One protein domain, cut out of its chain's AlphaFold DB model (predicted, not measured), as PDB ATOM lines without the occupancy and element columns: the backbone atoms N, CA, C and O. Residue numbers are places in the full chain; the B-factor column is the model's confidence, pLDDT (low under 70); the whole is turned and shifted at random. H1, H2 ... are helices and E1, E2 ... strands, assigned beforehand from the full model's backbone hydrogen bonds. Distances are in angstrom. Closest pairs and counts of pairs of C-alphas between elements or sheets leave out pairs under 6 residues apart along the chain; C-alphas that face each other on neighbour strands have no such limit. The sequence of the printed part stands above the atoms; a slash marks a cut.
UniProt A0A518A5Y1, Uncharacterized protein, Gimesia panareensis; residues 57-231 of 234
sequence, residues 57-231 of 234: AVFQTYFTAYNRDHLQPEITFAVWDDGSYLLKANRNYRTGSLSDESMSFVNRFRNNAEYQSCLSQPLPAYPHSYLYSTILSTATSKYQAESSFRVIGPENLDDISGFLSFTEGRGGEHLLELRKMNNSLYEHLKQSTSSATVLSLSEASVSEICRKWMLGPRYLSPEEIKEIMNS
ATOM      1  N   ALA A  57     -34.002  27.972  35.066       87.75
ATOM      2  CA  ALA A  57     -35.252  28.022  35.812       87.75
ATOM      3  C   ALA A  57     -35.117  28.855  37.086       87.75
ATOM      4  O   ALA A  57     -34.128  28.753  37.815       87.75
ATOM      5  N   VAL A  58     -36.143  29.661  37.354       86.00
ATOM      6  CA  VAL A  58     -36.258  30.491  38.553       86.00
ATOM      7  C   VAL A  58     -37.546  30.136  39.277       86.00
ATOM      8  O   VAL A  58     -38.630  30.146  38.691       86.00
ATOM      9  N   PHE A  59     -37.408  29.854  40.568       79.62
ATOM     10  CA  PHE A  59     -38.483  29.500  41.479       79.62
ATOM     11  C   PHE A  59     -38.527  30.486  42.638       79.62
ATOM     12  O   PHE A  59     -37.494  30.932  43.145       79.62
ATOM     13  N   GLN A  60     -39.738  30.743  43.104       75.19
ATOM     14  CA  GLN A  60     -40.008  31.517  44.301       75.19
ATOM     15  C   GLN A  60     -41.034  30.786  45.158       75.19
ATOM     16  O   GLN A  60     -42.025  30.273  44.649       75.19
ATOM     17  N   THR A  61     -40.826  30.752  46.465       63.72
ATOM     18  CA  THR A  61     -41.847  30.305  47.414       63.72
ATOM     19  C   THR A  61     -42.422  31.510  48.136       63.72
ATOM     20  O   THR A  61     -41.681  32.363  48.628       63.72
ATOM     21  N   TYR A  62     -43.750  31.576  48.224       56.59
ATOM     22  CA  TYR A  62     -44.407  32.583  49.047       56.59
ATOM     23  C   TYR A  62     -44.387  32.183  50.507       56.59
ATOM     24  O   TYR A  62     -44.805  31.089  50.879       56.59
ATOM     25  N   PHE A  63     -43.974  33.131  51.343       48.12
ATOM     26  CA  PHE A  63     -44.250  33.084  52.765       48.12
ATOM     27  C   PHE A  63     -45.383  34.060  53.062       48.12
ATOM     28  O   PHE A  63     -45.164  35.274  53.143       48.12
ATOM     29  N   THR A  64     -46.601  33.552  53.240       45.44
ATOM     30  CA  THR A  64     -47.668  34.379  53.806       45.44
ATOM     31  C   THR A  64     -47.692  34.179  55.312       45.44
ATOM     32  O   THR A  64     -47.710  33.062  55.819       45.44
ATOM     33  N   ALA A  65     -47.690  35.283  56.061       41.53
ATOM     34  CA  ALA A  65     -47.808  35.247  57.520       41.53
ATOM     35  C   ALA A  65     -49.196  34.759  57.997       41.53
ATOM     36  O   ALA A  65     -49.458  34.702  59.195       41.53
ATOM     37  N   TYR A  66     -50.098  34.432  57.070       39.53
ATOM     38  CA  TYR A  66     -51.482  34.079  57.330       39.53
ATOM     39  C   TYR A  66     -51.782  32.705  56.745       39.53
ATOM     40  O   TYR A  66     -52.074  32.624  55.565       39.53
ATOM     41  N   ASN A  67     -51.732  31.674  57.599       41.81
ATOM     42  CA  ASN A  67     -52.514  30.419  57.699       41.81
ATOM     43  C   ASN A  67     -53.249  29.786  56.486       41.81
ATOM     44  O   ASN A  67     -54.036  28.864  56.699       41.81
ATOM     45  N   ARG A  68     -53.095  30.258  55.251       43.09
ATOM     46  CA  ARG A  68     -53.929  29.879  54.105       43.09
ATOM     47  C   ARG A  68     -53.176  29.789  52.785       43.09
ATOM     48  O   ARG A  68     -53.599  28.985  51.965       43.09
ATOM     49  N   ASP A  69     -52.055  30.491  52.614       46.62
ATOM     50  CA  ASP A  69     -51.214  30.290  51.431       46.62
ATOM     51  C   ASP A  69     -49.957  29.526  51.845       46.62
ATOM     52  O   ASP A  69     -49.039  30.050  52.483       46.62
ATOM     53  N   HIS A  70     -50.014  28.234  51.540       52.19
ATOM     54  CA  HIS A  70     -49.004  27.218  51.783       52.19
ATOM     55  C   HIS A  70     -47.668  27.568  51.107       52.19
ATOM     56  O   HIS A  70     -47.642  28.233  50.073       52.19
ATOM     57  N   LEU A  71     -46.561  27.082  51.685       53.72
ATOM     58  CA  LEU A  71     -45.189  27.159  51.164       53.72
ATOM     59  C   LEU A  71     -45.047  26.367  49.853       53.72
ATOM     60  O   LEU A  71     -44.389  25.329  49.807       53.72
ATOM     61  N   GLN A  72     -45.707  26.817  48.792       61.84
ATOM     62  CA  GLN A  72     -45.662  26.151  47.501       61.84
ATOM     63  C   GLN A  72     -44.563  26.787  46.632       61.84
ATOM     64  O   GLN A  72     -44.544  28.013  46.484       61.84
ATOM     65  N   PRO A  73     -43.624  26.000  46.070       62.78
ATOM     66  CA  PRO A  73     -42.758  26.472  44.995       62.78
ATOM     67  C   PRO A  73     -43.602  26.968  43.824       62.78
ATOM     68  O   PRO A  73     -44.414  26.225  43.274       62.78
ATOM     69  N   GLU A  74     -43.363  28.199  43.404       75.38
ATOM     70  CA  GLU A  74     -43.924  28.766  42.192       75.38
ATOM     71  C   GLU A  74     -42.812  28.984  41.167       75.38
ATOM     72  O   GLU A  74     -41.773  29.574  41.464       75.38
ATOM     73  N   ILE A  75     -43.034  28.505  39.943       80.00
ATOM     74  CA  ILE A  75     -42.124  28.751  38.826       80.00
ATOM     75  C   ILE A  75     -42.339  30.196  38.379       80.00
ATOM     76  O   ILE A  75     -43.412  30.544  37.889       80.00
ATOM     77  N   THR A  76     -41.330  31.052  38.519       83.88
ATOM     78  CA  THR A  76     -41.376  32.405  37.949       83.88
ATOM     79  C   THR A  76     -41.197  32.323  36.436       83.88
ATOM     80  O   THR A  76     -41.987  32.884  35.674       83.88
ATOM     81  N   PHE A  77     -40.183  31.577  35.995       88.00
ATOM     82  CA  PHE A  77     -40.013  31.189  34.602       88.00
ATOM     83  C   PHE A  77     -39.065  29.994  34.457       88.00
ATOM     84  O   PHE A  77     -38.236  29.726  35.328       88.00
ATOM     85  N   ALA A  78     -39.162  29.313  33.320       88.44
ATOM     86  CA  ALA A  78     -38.233  28.289  32.865       88.44
ATOM     87  C   ALA A  78     -38.042  28.393  31.346       88.44
ATOM     88  O   ALA A  78     -38.977  28.739  30.624       88.44
ATOM     89  N   VAL A  79     -36.835  28.101  30.862       89.81
ATOM     90  CA  VAL A  79     -36.482  28.107  29.433       89.81
ATOM     91  C   VAL A  79     -35.692  26.848  29.100       89.81
ATOM     92  O   VAL A  79     -34.818  26.446  29.872       89.81
ATOM     93  N   TRP A  80     -35.964  26.255  27.940       88.81
ATOM     94  CA  TRP A  80     -35.290  25.066  27.417       88.81
ATOM     95  C   TRP A  80     -34.324  25.382  26.280       88.81
ATOM     96  O   TRP A  80     -34.323  26.466  25.698       88.81
ATOM     97  N   ASP A  81     -33.462  24.416  25.973       86.88
ATOM     98  CA  ASP A  81     -32.454  24.512  24.918       86.88
ATOM     99  C   ASP A  81     -33.055  24.572  23.505       86.88
ATOM    100  O   ASP A  81     -32.446  25.136  22.594       86.88
ATOM    101  N   ASP A  82     -34.254  24.027  23.320       85.19
ATOM    102  CA  ASP A  82     -35.041  24.150  22.094       85.19
ATOM    103  C   ASP A  82     -35.774  25.492  21.953       85.19
ATOM    104  O   ASP A  82     -36.340  25.771  20.897       85.19
ATOM    105  N   GLY A  83     -35.711  26.337  22.983       85.81
ATOM    106  CA  GLY A  83     -36.355  27.640  23.034       85.81
ATOM    107  C   GLY A  83     -37.825  27.613  23.410       85.81
ATOM    108  O   GLY A  83     -38.466  28.667  23.391       85.81
ATOM    109  N   SER A  84     -38.361  26.457  23.802       87.31
ATOM    110  CA  SER A  84     -39.600  26.434  24.567       87.31
ATOM    111  C   SER A  84     -39.402  27.123  25.921       87.31
ATOM    112  O   SER A  84     -38.289  27.212  26.455       87.31
ATOM    113  N   TYR A  85     -40.481  27.676  26.469       87.44
ATOM    114  CA  TYR A  85     -40.443  28.357  27.759       87.44
ATOM    115  C   TYR A  85     -41.759  28.225  28.514       87.44
ATOM    116  O   TYR A  85     -42.821  27.978  27.942       87.44
ATOM    117  N   LEU A  86     -41.678  28.463  29.817       86.75
ATOM    118  CA  LEU A  86     -42.805  28.628  30.715       86.75
ATOM    119  C   LEU A  86     -42.591  29.930  31.481       86.75
ATOM    120  O   LEU A  86     -41.546  30.118  32.093       86.75
ATOM    121  N   LEU A  87     -43.556  30.840  31.441       87.44
ATOM    122  CA  LEU A  87     -43.453  32.157  32.064       87.44
ATOM    123  C   LEU A  87     -44.687  32.428  32.914       87.44
ATOM    124  O   LEU A  87     -45.815  32.292  32.438       87.44
ATOM    125  N   LYS A  88     -44.492  32.853  34.157       84.06
ATOM    126  CA  LYS A  88     -45.597  33.238  35.026       84.06
ATOM    127  C   LYS A  88     -46.312  34.486  34.502       84.06
ATOM    128  O   LYS A  88     -45.681  35.488  34.181       84.06
ATOM    129  N   ALA A  89     -47.641  34.438  34.443       77.19
ATOM    130  CA  ALA A  89     -48.493  35.568  34.088       77.19
ATOM    131  C   ALA A  89     -49.730  35.599  35.004       77.19
ATOM    132  O   ALA A  89     -50.755  34.970  34.724       77.19
ATOM    133  N   ASN A  90     -49.650  36.351  36.106       73.62
ATOM    134  CA  ASN A  90     -50.659  36.370  37.174       73.62
ATOM    135  C   ASN A  90     -50.900  34.957  37.735       73.62
ATOM    136  O   ASN A  90     -49.955  34.267  38.086       73.62
ATOM    137  N   ARG A  91     -52.148  34.478  37.809       68.12
ATOM    138  CA  ARG A  91     -52.457  33.108  38.261       68.12
ATOM    139  C   ARG A  91     -52.208  32.029  37.200       68.12
ATOM    140  O   ARG A  91     -52.232  30.855  37.543       68.12
ATOM    141  N   ASN A  92     -51.912  32.419  35.963       75.69
ATOM    142  CA  ASN A  92     -51.720  31.515  34.831       75.69
ATOM    143  C   ASN A  92     -50.251  31.473  34.397       75.69
ATOM    144  O   ASN A  92     -49.409  32.217  34.901       75.69
ATOM    145  N   TYR A  93     -49.959  30.626  33.417       79.75
ATOM    146  CA  TYR A  93     -48.661  30.547  32.766       79.75
ATOM    147  C   TYR A  93     -48.794  30.830  31.273       79.75
ATOM    148  O   TYR A  93     -49.825  30.577  30.657       79.75
ATOM    149  N   ARG A  94     -47.738  31.377  30.686       82.69
ATOM    150  CA  ARG A  94     -47.572  31.531  29.244       82.69
ATOM    151  C   ARG A  94     -46.521  30.557  28.759       82.69
ATOM    152  O   ARG A  94     -45.511  30.362  29.433       82.69
ATOM    153  N   THR A  95     -46.753  29.979  27.591       83.94
ATOM    154  CA  THR A  95     -45.795  29.089  26.940       83.94
ATOM    155  C   THR A  95     -45.831  29.260  25.426       83.94
ATOM    156  O   THR A  95     -46.774  29.820  24.862       83.94
ATOM    157  N   GLY A  96     -44.776  28.800  24.770       82.38
ATOM    158  CA  GLY A  96     -44.579  28.884  23.333       82.38
ATOM    159  C   GLY A  96     -43.110  28.679  22.992       82.38
ATOM    160  O   GLY A  96     -42.359  28.117  23.790       82.38
ATOM    161  N   SER A  97     -42.697  29.191  21.835       87.62
ATOM    162  CA  SER A  97     -41.306  29.163  21.379       87.62
ATOM    163  C   SER A  97     -40.736  30.575  21.293       87.62
ATOM    164  O   SER A  97     -41.402  31.498  20.821       87.62
ATOM    165  N   LEU A  98     -39.505  30.749  21.765       89.06
ATOM    166  CA  LEU A  98     -38.769  32.005  21.680       89.06
ATOM    167  C   LEU A  98     -38.275  32.261  20.252       89.06
ATOM    168  O   LEU A  98     -37.903  31.336  19.533       89.06
ATOM    169  N   SER A  99     -38.222  33.537  19.859       91.31
ATOM    170  CA  SER A  99     -37.536  33.956  18.632       91.31
ATOM    171  C   SER A  99     -36.025  33.722  18.732       91.31
ATOM    172  O   SER A  99     -35.472  33.687  19.835       91.31
ATOM    173  N   ASP A 100     -35.331  33.663  17.592       91.25
ATOM    174  CA  ASP A 100     -33.863  33.552  17.549       91.25
ATOM    175  C   ASP A 100     -33.170  34.671  18.343       91.25
ATOM    176  O   ASP A 100     -32.171  34.451  19.031       91.25
ATOM    177  N   GLU A 101     -33.729  35.880  18.301       92.75
ATOM    178  CA  GLU A 101     -33.239  37.045  19.041       92.75
ATOM    179  C   GLU A 101     -33.376  36.850  20.556       92.75
ATOM    180  O   GLU A 101     -32.437  37.122  21.313       92.75
ATOM    181  N   SER A 102     -34.521  36.328  20.999       92.06
ATOM    182  CA  SER A 102     -34.773  36.032  22.410       92.06
ATOM    183  C   SER A 102     -33.930  34.859  22.895       92.06
ATOM    184  O   SER A 102     -33.352  34.926  23.977       92.06
ATOM    185  N   MET A 103     -33.743  33.832  22.066       92.88
ATOM    186  CA  MET A 103     -32.817  32.741  22.363       92.88
ATOM    187  C   MET A 103     -31.367  33.205  22.429       92.88
ATOM    188  O   MET A 103     -30.615  32.767  23.297       92.88
ATOM    189  N   SER A 104     -30.958  34.131  21.563       92.69
ATOM    190  CA  SER A 104     -29.636  34.757  21.636       92.69
ATOM    191  C   SER A 104     -29.452  35.517  22.954       92.69
ATOM    192  O   SER A 104     -28.400  35.407  23.585       92.69
ATOM    193  N   PHE A 105     -30.480  36.231  23.420       92.94
ATOM    194  CA  PHE A 105     -30.468  36.886  24.730       92.94
ATOM    195  C   PHE A 105     -30.307  35.881  25.881       92.94
ATOM    196  O   PHE A 105     -29.398  36.039  26.698       92.94
ATOM    197  N   VAL A 106     -31.112  34.813  25.909       91.75
ATOM    198  CA  VAL A 106     -31.016  33.743  26.922       91.75
ATOM    199  C   VAL A 106     -29.627  33.103  26.911       91.75
ATOM    200  O   VAL A 106     -29.013  32.918  27.960       91.75
ATOM    201  N   ASN A 107     -29.079  32.823  25.727       90.69
ATOM    202  CA  ASN A 107     -27.748  32.241  25.588       90.69
ATOM    203  C   ASN A 107     -26.636  33.173  26.089       90.69
ATOM    204  O   ASN A 107     -25.648  32.693  26.648       90.69
ATOM    205  N   ARG A 108     -26.781  34.498  25.941       90.81
ATOM    206  CA  ARG A 108     -25.847  35.455  26.557       90.81
ATOM    207  C   ARG A 108     -25.899  35.386  28.080       90.81
ATOM    208  O   ARG A 108     -24.839  35.372  28.691       90.81
ATOM    209  N   PHE A 109     -27.088  35.288  28.675       88.44
ATOM    210  CA  PHE A 109     -27.245  35.093  30.123       88.44
ATOM    211  C   PHE A 109     -26.616  33.784  30.594       88.44
ATOM    212  O   PHE A 109     -25.791  33.783  31.503       88.44
ATOM    213  N   ARG A 110     -26.928  32.678  29.913       88.00
ATOM    214  CA  ARG A 110     -26.361  31.356  30.200       88.00
ATOM    215  C   ARG A 110     -24.831  31.360  30.205       88.00
ATOM    216  O   ARG A 110     -24.227  30.677  31.025       88.00
ATOM    217  N   ASN A 111     -24.210  32.097  29.290       88.94
ATOM    218  CA  ASN A 111     -22.754  32.157  29.142       88.94
ATOM    219  C   ASN A 111     -22.110  33.338  29.890       88.94
ATOM    220  O   ASN A 111     -20.906  33.559  29.758       88.94
ATOM    221  N   ASN A 112     -22.885  34.113  30.651       90.38
ATOM    222  CA  ASN A 112     -22.366  35.238  31.413       90.38
ATOM    223  C   ASN A 112     -21.594  34.721  32.642       90.38
ATOM    224  O   ASN A 112     -22.148  34.037  33.503       90.38
ATOM    225  N   ALA A 113     -20.306  35.067  32.725       90.06
ATOM    226  CA  ALA A 113     -19.424  34.626  33.804       90.06
ATOM    227  C   ALA A 113     -19.823  35.183  35.180       90.06
ATOM    228  O   ALA A 113     -19.687  34.490  36.183       90.06
ATOM    229  N   GLU A 114     -20.334  36.413  35.241       89.75
ATOM    230  CA  GLU A 114     -20.825  37.030  36.475       89.75
ATOM    231  C   GLU A 114     -22.101  36.341  36.967       89.75
ATOM    232  O   GLU A 114     -22.204  36.023  38.150       89.75
ATOM    233  N   TYR A 115     -23.026  36.018  36.058       89.00
ATOM    234  CA  TYR A 115     -24.235  35.251  36.371       89.00
ATOM    235  C   TYR A 115     -23.893  33.862  36.926       89.00
ATOM    236  O   TYR A 115     -24.359  33.490  38.003       89.00
ATOM    237  N   GLN A 116     -23.011  33.122  36.244       88.50
ATOM    238  CA  GLN A 116     -22.515  31.821  36.714       88.50
ATOM    239  C   GLN A 116     -21.779  31.928  38.055       88.50
ATOM    240  O   GLN A 116     -21.983  31.094  38.936       88.50
ATOM    241  N   SER A 117     -20.954  32.965  38.232       85.62
ATOM    242  CA  SER A 117     -20.258  33.229  39.490       85.62
ATOM    243  C   SER A 117     -21.259  33.438  40.622       85.62
ATOM    244  O   SER A 117     -21.174  32.733  41.624       85.62
ATOM    245  N   CYS A 118     -22.252  34.316  40.445       82.88
ATOM    246  CA  CYS A 118     -23.291  34.565  41.446       82.88
ATOM    247  C   CYS A 118     -24.069  33.292  41.808       82.88
ATOM    248  O   CYS A 118     -24.383  33.087  42.975       82.88
ATOM    249  N   LEU A 119     -24.324  32.413  40.832       83.62
ATOM    250  CA  LEU A 119     -24.973  31.121  41.066       83.62
ATOM    251  C   LEU A 119     -24.111  30.122  41.842       83.62
ATOM    252  O   LEU A 119     -24.649  29.225  42.472       83.62
ATOM    253  N   SER A 120     -22.786  30.231  41.762       81.38
ATOM    254  CA  SER A 120     -21.856  29.301  42.416       81.38
ATOM    255  C   SER A 120     -21.481  29.697  43.847       81.38
ATOM    256  O   SER A 120     -20.836  28.917  44.548       81.38
ATOM    257  N   GLN A 121     -21.847  30.907  44.279       76.69
ATOM    258  CA  GLN A 121     -21.498  31.409  45.604       76.69
ATOM    259  C   GLN A 121     -22.392  30.774  46.679       76.69
ATOM    260  O   GLN A 121     -23.612  30.723  46.511       76.69
ATOM    261  N   PRO A 122     -21.821  30.328  47.813       63.53
ATOM    262  CA  PRO A 122     -22.613  29.876  48.943       63.53
ATOM    263  C   PRO A 122     -23.409  31.051  49.514       63.53
ATOM    264  O   PRO A 122     -22.858  32.113  49.808       63.53
ATOM    265  N   LEU A 123     -24.712  30.846  49.689       63.75
ATOM    266  CA  LEU A 123     -25.606  31.849  50.252       63.75
ATOM    267  C   LEU A 123     -25.826  31.597  51.748       63.75
ATOM    268  O   LEU A 123     -25.755  30.450  52.201       63.75
ATOM    269  N   PRO A 124     -26.065  32.654  52.545       55.25
ATOM    270  CA  PRO A 124     -26.366  32.484  53.956       55.25
ATOM    271  C   PRO A 124     -27.663  31.680  54.120       55.25
ATOM    272  O   PRO A 124     -28.747  32.139  53.763       55.25
ATOM    273  N   ALA A 125     -27.537  30.477  54.683       52.56
ATOM    274  CA  ALA A 125     -28.673  29.657  55.079       52.56
ATOM    275  C   ALA A 125     -29.372  30.324  56.270       52.56
ATOM    276  O   ALA A 125     -28.751  30.539  57.314       52.56
ATOM    277  N   TYR A 126     -30.651  30.663  56.112       52.16
ATOM    278  CA  TYR A 126     -31.459  31.223  57.191       52.16
ATOM    279  C   TYR A 126     -32.557  30.238  57.610       52.16
ATOM    280  O   TYR A 126     -33.269  29.721  56.747       52.16
ATOM    281  N   PRO A 127     -32.720  29.982  58.922       43.72
ATOM    282  CA  PRO A 127     -33.810  29.159  59.431       43.72
ATOM    283  C   PRO A 127     -35.177  29.770  59.100       43.72
ATOM    284  O   PRO A 127     -35.375  30.976  59.242       43.72
ATOM    285  N   HIS A 128     -36.135  28.928  58.707       44.00
ATOM    286  CA  HIS A 128     -37.556  29.267  58.511       44.00
ATOM    287  C   HIS A 128     -37.891  30.283  57.411       44.00
ATOM    288  O   HIS A 128     -39.065  30.604  57.219       44.00
ATOM    289  N   SER A 129     -36.913  30.751  56.643       45.25
ATOM    290  CA  SER A 129     -37.164  31.445  55.390       45.25
ATOM    291  C   SER A 129     -36.896  30.476  54.246       45.25
ATOM    292  O   SER A 129     -35.835  29.891  54.109       45.25
ATOM    293  N   TYR A 130     -37.897  30.242  53.425       47.22
ATOM    294  CA  TYR A 130     -37.852  29.301  52.318       47.22
ATOM    295  C   TYR A 130     -38.540  30.022  51.149       47.22
ATOM    296  O   TYR A 130     -39.572  30.639  51.386       47.22
ATOM    297  N   LEU A 131     -38.122  30.057  49.884       64.06
ATOM    298  CA  LEU A 131     -37.051  29.443  49.106       64.06
ATOM    299  C   LEU A 131     -37.072  30.202  47.750       64.06
ATOM    300  O   LEU A 131     -37.966  30.002  46.929       64.06
ATOM    301  N   TYR A 132     -36.129  31.115  47.525       70.50
ATOM    302  CA  TYR A 132     -35.785  31.594  46.184       70.50
ATOM    303  C   TYR A 132     -34.744  30.635  45.618       70.50
ATOM    304  O   TYR A 132     -33.701  30.446  46.237       70.50
ATOM    305  N   SER A 133     -35.010  30.026  44.466       76.00
ATOM    306  CA  SER A 133     -34.077  29.091  43.840       76.00
ATOM    307  C   SER A 133     -33.865  29.470  42.387       76.00
ATOM    308  O   SER A 133     -34.821  29.607  41.631       76.00
ATOM    309  N   THR A 134     -32.610  29.606  41.981       78.81
ATOM    310  CA  THR A 134     -32.239  29.742  40.571       78.81
ATOM    311  C   THR A 134     -31.349  28.586  40.180       78.81
ATOM    312  O   THR A 134     -30.361  28.304  40.858       78.81
ATOM    313  N   ILE A 135     -31.682  27.947  39.066       81.50
ATOM    314  CA  ILE A 135     -30.880  26.893  38.466       81.50
ATOM    315  C   ILE A 135     -30.524  27.275  37.040       81.50
ATOM    316  O   ILE A 135     -31.370  27.704  36.257       81.50
ATOM    317  N   LEU A 136     -29.258  27.056  36.711       83.94
ATOM    318  CA  LEU A 136     -28.714  27.136  35.370       83.94
ATOM    319  C   LEU A 136     -28.124  25.771  35.026       83.94
ATOM    320  O   LEU A 136     -27.103  25.369  35.590       83.94
ATOM    321  N   SER A 137     -28.757  25.070  34.093       80.94
ATOM    322  CA  SER A 137     -28.209  23.855  33.503       80.94
ATOM    323  C   SER A 137     -27.547  24.194  32.174       80.94
ATOM    324  O   SER A 137     -28.107  24.843  31.288       80.94
ATOM    325  N   THR A 138     -26.305  23.764  32.027       76.75
ATOM    326  CA  THR A 138     -25.562  23.842  30.775       76.75
ATOM    327  C   THR A 138     -25.255  22.429  30.304       76.75
ATOM    328  O   THR A 138     -25.258  21.488  31.090       76.75
ATOM    329  N   ALA A 139     -24.897  22.280  29.029       73.06
ATOM    330  CA  ALA A 139     -24.501  20.985  28.475       73.06
ATOM    331  C   ALA A 139     -23.366  20.283  29.256       73.06
ATOM    332  O   ALA A 139     -23.208  19.072  29.133       73.06
ATOM    333  N   THR A 140     -22.565  21.023  30.031       75.00
ATOM    334  CA  THR A 140     -21.367  20.505  30.707       75.00
ATOM    335  C   THR A 140     -21.398  20.632  32.226       75.00
ATOM    336  O   THR A 140     -20.537  20.066  32.898       75.00
ATOM    337  N   SER A 141     -22.308  21.422  32.796       79.00
ATOM    338  CA  SER A 141     -22.292  21.782  34.220       79.00
ATOM    339  C   SER A 141     -23.646  22.309  34.678       79.00
ATOM    340  O   SER A 141     -24.386  22.894  33.887       79.00
ATOM    341  N   LYS A 142     -23.925  22.165  35.971       80.75
ATOM    342  CA  LYS A 142     -25.117  22.698  36.625       80.75
ATOM    343  C   LYS A 142     -24.699  23.660  37.729       80.75
ATOM    344  O   LYS A 142     -23.841  23.322  38.541       80.75
ATOM    345  N   TYR A 143     -25.313  24.835  37.740       81.69
ATOM    346  CA  TYR A 143     -25.138  25.856  38.763       81.69
ATOM    347  C   TYR A 143     -26.468  26.081  39.469       81.69
ATOM    348  O   TYR A 143     -27.525  26.056  38.832       81.69
ATOM    349  N   GLN A 144     -26.419  26.301  40.777       78.50
ATOM    350  CA  GLN A 144     -27.610  26.465  41.591       78.50
ATOM    351  C   GLN A 144     -27.334  27.406  42.752       78.50
ATOM    352  O   GLN A 144     -26.398  27.188  43.515       78.50
ATOM    353  N   ALA A 145     -28.217  28.385  42.909       75.69
ATOM    354  CA  ALA A 145     -28.283  29.226  44.088       75.69
ATOM    355  C   ALA A 145     -29.646  29.052  44.753       75.69
ATOM    356  O   ALA A 145     -30.685  29.238  44.116       75.69
ATOM    357  N   GLU A 146     -29.626  28.728  46.041       74.81
ATOM    358  CA  GLU A 146     -30.811  28.647  46.885       74.81
ATOM    359  C   GLU A 146     -30.710  29.663  48.002       74.81
ATOM    360  O   GLU A 146     -29.647  29.844  48.596       74.81
ATOM    361  N   SER A 147     -31.827  30.316  48.300       62.09
ATOM    362  CA  SER A 147     -31.841  31.302  49.351       62.09
ATOM    363  C   SER A 147     -33.146  31.423  50.101       62.09
ATOM    364  O   SER A 147     -34.249  31.339  49.567       62.09
ATOM    365  N   SER A 148     -32.975  31.724  51.373       56.28
ATOM    366  CA  SER A 148     -33.997  31.749  52.393       56.28
ATOM    367  C   SER A 148     -34.412  33.197  52.673       56.28
ATOM    368  O   SER A 148     -33.891  33.815  53.599       56.28
ATOM    369  N   PHE A 149     -35.338  33.771  51.890       56.84
ATOM    370  CA  PHE A 149     -35.771  35.171  52.064       56.84
ATOM    371  C   PHE A 149     -37.282  35.378  51.946       56.84
ATOM    372  O   PHE A 149     -37.974  34.674  51.216       56.84
ATOM    373  N   ARG A 150     -37.794  36.388  52.663       50.28
ATOM    374  CA  ARG A 150     -39.206  36.784  52.627       50.28
ATOM    375  C   ARG A 150     -39.491  37.576  51.351       50.28
ATOM    376  O   ARG A 150     -39.131  38.746  51.260       50.28
ATOM    377  N   VAL A 151     -40.170  36.955  50.390       50.81
ATOM    378  CA  VAL A 151     -40.731  37.640  49.216       50.81
ATOM    379  C   VAL A 151     -42.169  38.046  49.535       50.81
ATOM    380  O   VAL A 151     -42.996  37.198  49.873       50.81
ATOM    381  N   ILE A 152     -42.484  39.341  49.460       46.00
ATOM    382  CA  ILE A 152     -43.851  39.843  49.665       46.00
ATOM    383  C   ILE A 152     -44.613  39.754  48.333       46.00
ATOM    384  O   ILE A 152     -44.913  40.766  47.722       46.00
ATOM    385  N   GLY A 153     -44.936  38.547  47.873       41.78
ATOM    386  CA  GLY A 153     -45.880  38.332  46.764       41.78
ATOM    387  C   GLY A 153     -45.322  38.445  45.324       41.78
ATOM    388  O   GLY A 153     -44.218  38.954  45.124       41.78
ATOM    389  N   PRO A 154     -46.085  37.948  44.321       41.59
ATOM    390  CA  PRO A 154     -45.661  37.832  42.913       41.59
ATOM    391  C   PRO A 154     -45.408  39.179  42.242       41.59
ATOM    392  O   PRO A 154     -44.566  39.301  41.356       41.59
ATOM    393  N   GLU A 155     -46.168  40.185  42.673       46.00
ATOM    394  CA  GLU A 155     -46.172  41.543  42.125       46.00
ATOM    395  C   GLU A 155     -44.895  42.325  42.491       46.00
ATOM    396  O   GLU A 155     -44.632  43.382  41.928       46.00
ATOM    397  N   ASN A 156     -44.111  41.825  43.452       48.81
ATOM    398  CA  ASN A 156     -43.024  42.553  44.106       48.81
ATOM    399  C   ASN A 156     -41.647  41.934  43.824       48.81
ATOM    400  O   ASN A 156     -40.723  42.050  44.635       48.81
ATOM    401  N   LEU A 157     -41.465  41.311  42.653       50.66
ATOM    402  CA  LEU A 157     -40.125  40.965  42.155       50.66
ATOM    403  C   LEU A 157     -39.187  42.187  42.162       50.66
ATOM    404  O   LEU A 157     -37.992  42.014  42.422       50.66
ATOM    405  N   ASP A 158     -39.748  43.388  41.989       47.09
ATOM    406  CA  ASP A 158     -39.064  44.686  42.014       47.09
ATOM    407  C   ASP A 158     -38.840  45.259  43.424       47.09
ATOM    408  O   ASP A 158     -37.991  46.134  43.605       47.09
ATOM    409  N   ASP A 159     -39.551  44.764  44.447       52.47
ATOM    410  CA  ASP A 159     -39.335  45.198  45.827       52.47
ATOM    411  C   ASP A 159     -38.120  44.475  46.427       52.47
ATOM    412  O   ASP A 159     -38.191  43.383  47.005       52.47
ATOM    413  N   ILE A 160     -36.968  45.116  46.246       50.16
ATOM    414  CA  ILE A 160     -35.693  44.783  46.883       50.16
ATOM    415  C   ILE A 160     -35.436  45.662  48.123       50.16
ATOM    416  O   ILE A 160     -34.325  45.688  48.645       50.16
ATOM    417  N   SER A 161     -36.424  46.411  48.627       51.72
ATOM    418  CA  SER A 161     -36.208  47.294  49.787       51.72
ATOM    419  C   SER A 161     -35.899  46.496  51.059       51.72
ATOM    420  O   SER A 161     -34.973  46.832  51.796       51.72
ATOM    421  N   GLY A 162     -36.575  45.358  51.241       50.97
ATOM    422  CA  GLY A 162     -36.264  44.366  52.272       50.97
ATOM    423  C   GLY A 162     -34.995  43.553  52.000       50.97
ATOM    424  O   GLY A 162     -34.693  42.654  52.768       50.97
ATOM    425  N   PHE A 163     -34.274  43.828  50.910       52.03
ATOM    426  CA  PHE A 163     -33.006  43.192  50.556       52.03
ATOM    427  C   PHE A 163     -31.816  44.022  51.066       52.03
ATOM    428  O   PHE A 163     -30.901  43.481  51.681       52.03
ATOM    429  N   LEU A 164     -31.868  45.351  50.891       46.97
ATOM    430  CA  LEU A 164     -30.790  46.285  51.248       46.97
ATOM    431  C   LEU A 164     -30.399  46.240  52.734       46.97
ATOM    432  O   LEU A 164     -29.225  46.385  53.053       46.97
ATOM    433  N   SER A 165     -31.348  45.987  53.642       52.09
ATOM    434  CA  SER A 165     -31.057  45.880  55.081       52.09
ATOM    435  C   SER A 165     -30.380  44.566  55.492       52.09
ATOM    436  O   SER A 165     -29.919  44.458  56.624       52.09
ATOM    437  N   PHE A 166     -30.338  43.557  54.614       50.53
ATOM    438  CA  PHE A 166     -29.849  42.207  54.934       50.53
ATOM    439  C   PHE A 166     -28.518  41.853  54.262       50.53
ATOM    440  O   PHE A 166     -27.906  40.847  54.622       50.53
ATOM    441  N   THR A 167     -28.054  42.649  53.296       53.22
ATOM    442  CA  THR A 167     -26.890  42.308  52.459       53.22
ATOM    443  C   THR A 167     -25.595  43.003  52.826       53.22
ATOM    444  O   THR A 167     -24.576  42.734  52.192       53.22
ATOM    445  N   GLU A 168     -25.587  43.818  53.880       54.84
ATOM    446  CA  GLU A 168     -24.353  44.354  54.453       54.84
ATOM    447  C   GLU A 168     -23.502  43.207  55.048       54.84
ATOM    448  O   GLU A 168     -23.694  42.759  56.179       54.84
ATOM    449  N   GLY A 169     -22.550  42.698  54.254       53.25
ATOM    450  CA  GLY A 169     -21.383  41.948  54.736       53.25
ATOM    451  C   GLY A 169     -21.394  40.412  54.668       53.25
ATOM    452  O   GLY A 169     -20.451  39.811  55.178       53.25
ATOM    453  N   ARG A 170     -22.390  39.736  54.065       55.91
ATOM    454  CA  ARG A 170     -22.435  38.246  54.004       55.91
ATOM    455  C   ARG A 170     -22.929  37.654  52.675       55.91
ATOM    456  O   ARG A 170     -23.931  36.947  52.650       55.91
ATOM    457  N   GLY A 171     -22.267  37.951  51.556       58.62
ATOM    458  CA  GLY A 171     -22.579  37.320  50.255       58.62
ATOM    459  C   GLY A 171     -23.925  37.723  49.633       58.62
ATOM    460  O   GLY A 171     -24.277  37.249  48.558       58.62
ATOM    461  N   GLY A 172     -24.663  38.633  50.274       66.88
ATOM    462  CA  GLY A 172     -25.943  39.129  49.785       66.88
ATOM    463  C   GLY A 172     -25.832  39.964  48.504       66.88
ATOM    464  O   GLY A 172     -26.759  39.970  47.706       66.88
ATOM    465  N   GLU A 173     -24.695  40.610  48.245       74.12
ATOM    466  CA  GLU A 173     -24.467  41.364  47.003       74.12
ATOM    467  C   GLU A 173     -24.603  40.476  45.755       74.12
ATOM    468  O   GLU A 173     -25.277  40.853  44.800       74.12
ATOM    469  N   HIS A 174     -24.069  39.251  45.789       76.12
ATOM    470  CA  HIS A 174     -24.176  38.305  44.673       76.12
ATOM    471  C   HIS A 174     -25.612  37.860  44.413       76.12
ATOM    472  O   HIS A 174     -26.015  37.704  43.263       76.12
ATOM    473  N   LEU A 175     -26.411  37.695  45.467       74.44
ATOM    474  CA  LEU A 175     -27.824  37.389  45.301       74.44
ATOM    475  C   LEU A 175     -28.611  38.595  44.766       74.44
ATOM    476  O   LEU A 175     -29.573  38.404  44.021       74.44
ATOM    477  N   LEU A 176     -28.205  39.825  45.105       76.31
ATOM    478  CA  LEU A 176     -28.840  41.034  44.576       76.31
ATOM    479  C   LEU A 176     -28.677  41.081  43.072       76.31
ATOM    480  O   LEU A 176     -29.642  41.270  42.338       76.31
ATOM    481  N   GLU A 177     -27.431  40.903  42.642       80.88
ATOM    482  CA  GLU A 177     -27.074  40.911  41.238       80.88
ATOM    483  C   GLU A 177     -27.726  39.733  40.519       80.88
ATOM    484  O   GLU A 177     -28.325  39.933  39.465       80.88
ATOM    485  N   LEU A 178     -27.754  38.539  41.123       82.38
ATOM    486  CA  LEU A 178     -28.495  37.398  40.584       82.38
ATOM    487  C   LEU A 178     -29.977  37.723  40.365       82.38
ATOM    488  O   LEU A 178     -30.524  37.434  39.301       82.38
ATOM    489  N   ARG A 179     -30.628  38.362  41.341       80.38
ATOM    490  CA  ARG A 179     -32.040  38.741  41.241       80.38
ATOM    491  C   ARG A 179     -32.269  39.827  40.193       80.38
ATOM    492  O   ARG A 179     -33.198  39.696  39.405       80.38
ATOM    493  N   LYS A 180     -31.417  40.854  40.122       82.94
ATOM    494  CA  LYS A 180     -31.469  41.882  39.062       82.94
ATOM    495  C   LYS A 180     -31.330  41.257  37.675       82.94
ATOM    496  O   LYS A 180     -32.110  41.566  36.776       82.94
ATOM    497  N   MET A 181     -30.371  40.346  37.520       87.44
ATOM    498  CA  MET A 181     -30.147  39.583  36.296       87.44
ATOM    499  C   MET A 181     -31.383  38.748  35.925       87.44
ATOM    500  O   MET A 181     -31.871  38.840  34.799       87.44
ATOM    501  N   ASN A 182     -31.953  38.010  36.878       87.50
ATOM    502  CA  ASN A 182     -33.171  37.227  36.660       87.50
ATOM    503  C   ASN A 182     -34.397  38.101  36.339       87.50
ATOM    504  O   ASN A 182     -35.177  37.730  35.465       87.50
ATOM    505  N   ASN A 183     -34.547  39.271  36.967       84.75
ATOM    506  CA  ASN A 183     -35.616  40.225  36.649       84.75
ATOM    507  C   ASN A 183     -35.462  40.782  35.226       84.75
ATOM    508  O   ASN A 183     -36.442  40.870  34.489       84.75
ATOM    509  N   SER A 184     -34.234  41.107  34.804       88.12
ATOM    510  CA  SER A 184     -33.972  41.541  33.428       88.12
ATOM    511  C   SER A 184     -34.345  40.462  32.412       88.12
ATOM    512  O   SER A 184     -34.922  40.783  31.371       88.12
ATOM    513  N   LEU A 185     -34.045  39.196  32.711       89.69
ATOM    514  CA  LEU A 185     -34.444  38.070  31.871       89.69
ATOM    515  C   LEU A 185     -35.966  37.880  31.858       89.69
ATOM    516  O   LEU A 185     -36.547  37.731  30.787       89.69
ATOM    517  N   TYR A 186     -36.621  37.947  33.015       89.31
ATOM    518  CA  TYR A 186     -38.074  37.852  33.127       89.31
ATOM    519  C   TYR A 186     -38.796  38.933  32.308       89.31
ATOM    520  O   TYR A 186     -39.698  38.611  31.535       89.31
ATOM    521  N   GLU A 187     -38.386  40.201  32.413       88.50
ATOM    522  CA  GLU A 187     -39.008  41.289  31.647       88.50
ATOM    523  C   GLU A 187     -38.749  41.157  30.140       88.50
ATOM    524  O   GLU A 187     -39.661  41.402  29.344       88.50
ATOM    525  N   HIS A 188     -37.561  40.689  29.731       90.69
ATOM    526  CA  HIS A 188     -37.296  40.351  28.327       90.69
ATOM    527  C   HIS A 188     -38.269  39.279  27.821       90.69
ATOM    528  O   HIS A 188     -38.895  39.450  26.773       90.69
ATOM    529  N   LEU A 189     -38.434  38.183  28.572       89.75
ATOM    530  CA  LEU A 189     -39.371  37.109  28.226       89.75
ATOM    531  C   LEU A 189     -40.798  37.661  28.130       89.75
ATOM    532  O   LEU A 189     -41.436  37.545  27.094       89.75
ATOM    533  N   LYS A 190     -41.267  38.383  29.145       89.06
ATOM    534  CA  LYS A 190     -42.614  38.972  29.187       89.06
ATOM    535  C   LYS A 190     -42.934  39.880  27.998       89.06
ATOM    536  O   LYS A 190     -44.057  39.832  27.490       89.06
ATOM    537  N   GLN A 191     -41.979  40.696  27.551       89.00
ATOM    538  CA  GLN A 191     -42.143  41.565  26.381       89.00
ATOM    539  C   GLN A 191     -42.136  40.763  25.073       89.00
ATOM    540  O   GLN A 191     -43.001  40.967  24.216       89.00
ATOM    541  N   SER A 192     -41.193  39.826  24.942       84.31
ATOM    542  CA  SER A 192     -41.022  38.994  23.743       84.31
ATOM    543  C   SER A 192     -42.121  37.945  23.553       84.31
ATOM    544  O   SER A 192     -42.319  37.463  22.442       84.31
ATOM    545  N   THR A 193     -42.887  37.634  24.602       82.56
ATOM    546  CA  THR A 193     -43.929  36.598  24.594       82.56
ATOM    547  C   THR A 193     -45.337  37.169  24.784       82.56
ATOM    548  O   THR A 193     -46.219  36.530  25.364       82.56
ATOM    549  N   SER A 194     -45.565  38.411  24.354       73.44
ATOM    550  CA  SER A 194     -46.848  39.106  24.533       73.44
ATOM    551  C   SER A 194     -48.013  38.478  23.751       73.44
ATOM    552  O   SER A 194     -49.158  38.610  24.181       73.44
ATOM    553  N   SER A 195     -47.732  37.745  22.668       71.19
ATOM    554  CA  SER A 195     -48.703  37.017  21.831       71.19
ATOM    555  C   SER A 195     -48.805  35.513  22.131       71.19
ATOM    556  O   SER A 195     -49.386  34.764  21.349       71.19
ATOM    557  N   ALA A 196     -48.210  35.054  23.231       77.06
ATOM    558  CA  ALA A 196     -48.098  33.638  23.560       77.06
ATOM    559  C   ALA A 196     -49.408  32.983  24.013       77.06
ATOM    560  O   ALA A 196     -50.301  33.644  24.550       77.06
ATOM    561  N   THR A 197     -49.462  31.654  23.896       78.25
ATOM    562  CA  THR A 197     -50.546  30.841  24.448       78.25
ATOM    563  C   THR A 197     -50.551  30.946  25.970       78.25
ATOM    564  O   THR A 197     -49.534  30.731  26.634       78.25
ATOM    565  N   VAL A 198     -51.714  31.283  26.529       77.75
ATOM    566  CA  VAL A 198     -51.951  31.305  27.975       77.75
ATOM    567  C   VAL A 198     -52.556  29.968  28.377       77.75
ATOM    568  O   VAL A 198     -53.566  29.555  27.820       77.75
ATOM    569  N   LEU A 199     -51.960  29.317  29.368       73.44
ATOM    570  CA  LEU A 199     -52.453  28.078  29.951       73.44
ATOM    571  C   LEU A 199     -52.645  28.247  31.452       73.44
ATOM    572  O   LEU A 199     -51.860  28.904  32.141       73.44
ATOM    573  N   SER A 200     -53.698  27.626  31.968       71.12
ATOM    574  CA  SER A 200     -53.897  27.474  33.403       71.12
ATOM    575  C   SER A 200     -53.264  26.153  33.830       71.12
ATOM    576  O   SER A 200     -53.750  25.090  33.454       71.12
ATOM    577  N   LEU A 201     -52.161  26.209  34.581       69.19
ATOM    578  CA  LEU A 201     -51.580  25.009  35.183       69.19
ATOM    579  C   LEU A 201     -52.208  24.780  36.557       69.19
ATOM    580  O   LEU A 201     -52.232  25.690  37.387       69.19
ATOM    581  N   SER A 202     -52.684  23.559  36.804       68.31
ATOM    582  CA  SER A 202     -53.135  23.139  38.134       68.31
ATOM    583  C   SER A 202     -51.957  23.094  39.118       68.31
ATOM    584  O   SER A 202     -50.813  22.867  38.719       68.31
ATOM    585  N   GLU A 203     -52.220  23.259  40.421       66.88
ATOM    586  CA  GLU A 203     -51.190  23.097  41.466       66.88
ATOM    587  C   GLU A 203     -50.502  21.726  41.375       66.88
ATOM    588  O   GLU A 203     -49.289  21.622  41.546       66.88
ATOM    589  N   ALA A 204     -51.261  20.683  41.023       67.44
ATOM    590  CA  ALA A 204     -50.742  19.340  40.794       67.44
ATOM    591  C   ALA A 204     -49.739  19.291  39.629       67.44
ATOM    592  O   ALA A 204     -48.683  18.675  39.764       67.44
ATOM    593  N   SER A 205     -50.025  19.983  38.518       71.19
ATOM    594  CA  SER A 205     -49.114  20.062  37.367       71.19
ATOM    595  C   SER A 205     -47.807  20.762  37.739       71.19
ATOM    596  O   SER A 205     -46.728  20.263  37.433       71.19
ATOM    597  N   VAL A 206     -47.888  21.892  38.448       69.56
ATOM    598  CA  VAL A 206     -46.703  22.637  38.908       69.56
ATOM    599  C   VAL A 206     -45.886  21.804  39.898       69.56
ATOM    600  O   VAL A 206     -44.665  21.733  39.778       69.56
ATOM    601  N   SER A 207     -46.546  21.130  40.843       68.94
ATOM    602  CA  SER A 207     -45.887  20.261  41.822       68.94
ATOM    603  C   SER A 207     -45.156  19.097  41.148       68.94
ATOM    604  O   SER A 207     -43.993  18.837  41.455       68.94
ATOM    605  N   GLU A 208     -45.786  18.446  40.167       69.69
ATOM    606  CA  GLU A 208     -45.166  17.356  39.409       69.69
ATOM    607  C   GLU A 208     -43.980  17.842  38.566       69.69
ATOM    608  O   GLU A 208     -42.956  17.161  38.504       69.69
ATOM    609  N   ILE A 209     -44.073  19.034  37.971       69.69
ATOM    610  CA  ILE A 209     -42.970  19.680  37.254       69.69
ATOM    611  C   ILE A 209     -41.774  19.922  38.192       69.69
ATOM    612  O   ILE A 209     -40.668  19.451  37.914       69.69
ATOM    613  N   CYS A 210     -41.996  20.588  39.331       67.19
ATOM    614  CA  CYS A 210     -40.957  20.843  40.334       67.19
ATOM    615  C   CYS A 210     -40.333  19.531  40.840       67.19
ATOM    616  O   CYS A 210     -39.110  19.407  40.945       67.19
ATOM    617  N   ARG A 211     -41.168  18.510  41.090       65.81
ATOM    618  CA  ARG A 211     -40.731  17.177  41.522       65.81
ATOM    619  C   ARG A 211     -39.865  16.488  40.468       65.81
ATOM    620  O   ARG A 211     -38.822  15.939  40.818       65.81
ATOM    621  N   LYS A 212     -40.281  16.491  39.196       63.88
ATOM    622  CA  LYS A 212     -39.569  15.813  38.098       63.88
ATOM    623  C   LYS A 212     -38.235  16.455  37.776       63.88
ATOM    624  O   LYS A 212     -37.272  15.741  37.521       63.88
ATOM    625  N   TRP A 213     -38.165  17.780  37.802       65.38
ATOM    626  CA  TRP A 213     -36.902  18.466  37.571       65.38
ATOM    627  C   TRP A 213     -35.904  18.228  38.711       65.38
ATOM    628  O   TRP A 213     -34.708  18.418  38.517       65.38
ATOM    629  N   MET A 214     -36.365  17.775  39.886       55.59
ATOM    630  CA  MET A 214     -35.562  17.780  41.116       55.59
ATOM    631  C   MET A 214     -34.948  19.169  41.350       55.59
ATOM    632  O   MET A 214     -33.808  19.301  41.794       55.59
ATOM    633  N   LEU A 215     -35.691  20.205  40.953       56.44
ATOM    634  CA  LEU A 215     -35.252  21.585  40.906       56.44
ATOM    635  C   LEU A 215     -36.150  22.416  41.807       56.44
ATOM    636  O   LEU A 215     -37.375  22.352  41.709       56.44
ATOM    637  N   GLY A 216     -35.515  23.242  42.630       51.84
ATOM    638  CA  GLY A 216     -36.201  24.230  43.439       51.84
ATOM    639  C   GLY A 216     -36.733  23.705  44.779       51.84
ATOM    640  O   GLY A 216     -36.385  22.610  45.223       51.84
ATOM    641  N   PRO A 217     -37.556  24.527  45.448       53.75
ATOM    642  CA  PRO A 217     -38.111  24.234  46.764       53.75
ATOM    643  C   PRO A 217     -38.857  22.896  46.756       53.75
ATOM    644  O   PRO A 217     -39.734  22.691  45.913       53.75
ATOM    645  N   ARG A 218     -38.573  21.990  47.703       56.62
ATOM    646  CA  ARG A 218     -39.397  20.784  47.869       56.62
ATOM    647  C   ARG A 218     -40.841  21.206  48.152       56.62
ATOM    648  O   ARG A 218     -41.082  22.006  49.051       56.62
ATOM    649  N   TYR A 219     -41.794  20.632  47.417       58.47
ATOM    650  CA  TYR A 219     -43.206  20.775  47.755       58.47
ATOM    651  C   TYR A 219     -43.461  20.067  49.091       58.47
ATOM    652  O   TYR A 219     -43.223  18.862  49.212       58.47
ATOM    653  N   LEU A 220     -43.889  20.829  50.094       59.09
ATOM    654  CA  LEU A 220     -44.195  20.317  51.426       59.09
ATOM    655  C   LEU A 220     -45.656  19.872  51.473       59.09
ATOM    656  O   LEU A 220     -46.539  20.588  50.992       59.09
ATOM    657  N   SER A 221     -45.927  18.703  52.055       59.59
ATOM    658  CA  SER A 221     -47.308  18.273  52.282       59.59
ATOM    659  C   SER A 221     -48.015  19.216  53.273       59.59
ATOM    660  O   SER A 221     -47.351  19.859  54.092       59.59
ATOM    661  N   PRO A 222     -49.359  19.311  53.262       59.91
ATOM    662  CA  PRO A 222     -50.097  20.088  54.261       59.91
ATOM    663  C   PRO A 222     -49.734  19.720  55.709       59.91
ATOM    664  O   PRO A 222     -49.702  20.589  56.581       59.91
ATOM    665  N   GLU A 223     -49.428  18.447  55.962       61.28
ATOM    666  CA  GLU A 223     -48.975  17.921  57.250       61.28
ATOM    667  C   GLU A 223     -47.567  18.413  57.602       61.28
ATOM    668  O   GLU A 223     -47.381  18.918  58.707       61.28
ATOM    669  N   GLU A 224     -46.614  18.343  56.666       60.31
ATOM    670  CA  GLU A 224     -45.252  18.872  56.850       60.31
ATOM    671  C   GLU A 224     -45.283  20.386  57.105       60.31
ATOM    672  O   GLU A 224     -44.607  20.895  57.997       60.31
ATOM    673  N   ILE A 225     -46.131  21.122  56.378       59.75
ATOM    674  CA  ILE A 225     -46.339  22.559  56.595       59.75
ATOM    675  C   ILE A 225     -46.889  22.808  57.999       59.75
ATOM    676  O   ILE A 225     -46.404  23.687  58.709       59.75
ATOM    677  N   LYS A 226     -47.891  22.033  58.422       61.50
ATOM    678  CA  LYS A 226     -48.481  22.151  59.758       61.50
ATOM    679  C   LYS A 226     -47.461  21.839  60.853       61.50
ATOM    680  O   LYS A 226     -47.484  22.496  61.889       61.50
ATOM    681  N   GLU A 227     -46.580  20.869  60.646       65.25
ATOM    682  CA  GLU A 227     -45.498  20.539  61.575       65.25
ATOM    683  C   GLU A 227     -44.484  21.684  61.678       65.25
ATOM    684  O   GLU A 227     -44.193  22.149  62.780       65.25
ATOM    685  N   ILE A 228     -44.038  22.231  60.543       61.03
ATOM    686  CA  ILE A 228     -43.106  23.369  60.492       61.03
ATOM    687  C   ILE A 228     -43.708  24.614  61.156       61.03
ATOM    688  O   ILE A 228     -43.028  25.285  61.926       61.03
ATOM    689  N   MET A 229     -44.986  24.917  60.902       58.25
ATOM    690  CA  MET A 229     -45.664  26.087  61.477       58.25
ATOM    691  C   MET A 229     -45.892  25.989  62.990       58.25
ATOM    692  O   MET A 229     -46.023  27.018  63.649       58.25
ATOM    693  N   ASN A 230     -45.980  24.772  63.531       61.66
ATOM    694  CA  ASN A 230     -46.209  24.533  64.958       61.66
ATOM    695  C   ASN A 230     -44.929  24.152  65.716       61.66
ATOM    696  O   ASN A 230     -44.987  23.927  66.926       61.66
ATOM    697  N   SER A 231     -43.789  24.078  65.028       52.44
ATOM    698  CA  SER A 231     -42.498  23.827  65.657       52.44
ATOM    699  C   SER A 231     -42.016  25.092  66.380       52.44
ATOM    700  O   SER A 231     -42.087  26.182  65.806       52.44
TER     701      SER A 231
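AT A GLANCE: This is residues 57 to 231 of the 234 residues of an uncharacterized protein of Gimesia panareensis (UniProt A0A518A5Y1). A seven-stranded, twisted sheet runs through the model, and the long helix H4 crosses one face of it, with the short helix H2 standing up from the same face beside H4's first part. H1 runs beside the last part of H4, H5 only grazes the sheet near E2, H3 lies off the sheet near H4, and H6 lies away from the sheet, with its centre the farthest from the mean of the C-alphas. The printed part has 175 residues with six named helices and seven named strands, in the order E1 E2 E3 E4 H1 H2 E5 E6 H3 H4 E7 H5 H6, and the class is mixed, helices and strands. The sheet's order is E6 E5 E1 E2 E3 E4 E7, antiparallel throughout, and H2 and H4 on one face of it make two layers. The whole is compact, with a radius of gyration of the C-alphas of 16.1 A and spans of 50 by 39 by 31 A.

HOW THE PARTS SIT: E1, residues 57 to 61, E2, residues 73 to 79, E3, residues 84 to 89, and E4, residues 92 to 97, form a meander, each strand the antiparallel neighbour of the one before. E1 and E2 are a hairpin, with N 58 and O 77 2.9 A apart. In the hairpin E2 and E3, N 78 and O 86 are 2.8 A apart, and in the hairpin E3 and E4, N 87 and O 94 are 2.8 A apart. H1, residues 100 to 110, only grazes the sheet, with its residues 103 to 110. H2, residues 113 to 120, is close to H1 but not clearly touching, the closest C-alphas being those of Phe 109 and Tyr 115, 6.9 A apart. E5, residues 132 to 137, is the antiparallel neighbour of E1, with N 59 and O 133 2.8 A apart. E6, residues 142 to 147, is an edge strand and forms a hairpin with E5, with N 134 and O 145 2.9 A apart. H2 lies over E6 at a height over the sheet of 8.8 A and stands up from the sheet. H3, residues 161 to 164, is not on the sheet. H4, residues 172 to 192, runs across the strands at a height over the sheet of 10.0 A, at 70 degrees to E6 on the local plane. H4 touches H2 with its residues 174 to 181 alone, at a steep tilt of 63 degrees, opposite ways; the closest C-alphas are those of Cys 118 and His 174, 5.0 A apart. H4 touches H1 with its residues 185 to 192 alone, at a shallow tilt of 8 degrees, opposite ways; the closest C-alphas are those of Ser 102 and Ser 192, 7.0 A apart. H3 is close to H4 but not clearly touching, with the C-alphas of Phe 163 and Leu 176 closest at 7.6 A. E7, residues 197 to 199, is the other edge strand, with N 199 and O 93 of E4 2.8 A apart. H5, residues 203 to 213, only grazes the sheet; its closest C-alpha to E2 is that of Val 206, 7.5 A from that of Glu 74. H6, residues 222 to 230, is not on the sheet and is apart from H5. In H1, H2, H4, H5 and H6 every O i to N i+4 pair is within hydrogen-bond range; H3 is too short for such a pair, and its one O i to N i+3 pair is not within range.

IN THESE COORDINATES: E1 begins at C-alpha 57, (-35.252, 28.022, 35.812). E2 is 16.9 A long, E4 17.2 A, E6 16.8 A. H4 is 30.1 A from C-alpha 172 at (-25.943, 39.129, 49.785) to C-alpha 192. H6 ends at C-alpha 230, (-46.209, 24.533, 64.958).

THE WHOLE: The C-alphas of Asp 100 and Ser 231, the two farthest apart, are 49.8 A apart. The printed part has no cut. The links E1 to E2, H2 to E5 and E6 to H3 are long. The mean pLDDT of the printed part is 70.8, and 80 residues are under 70, among them residues 147 to 172 and 206 to 231.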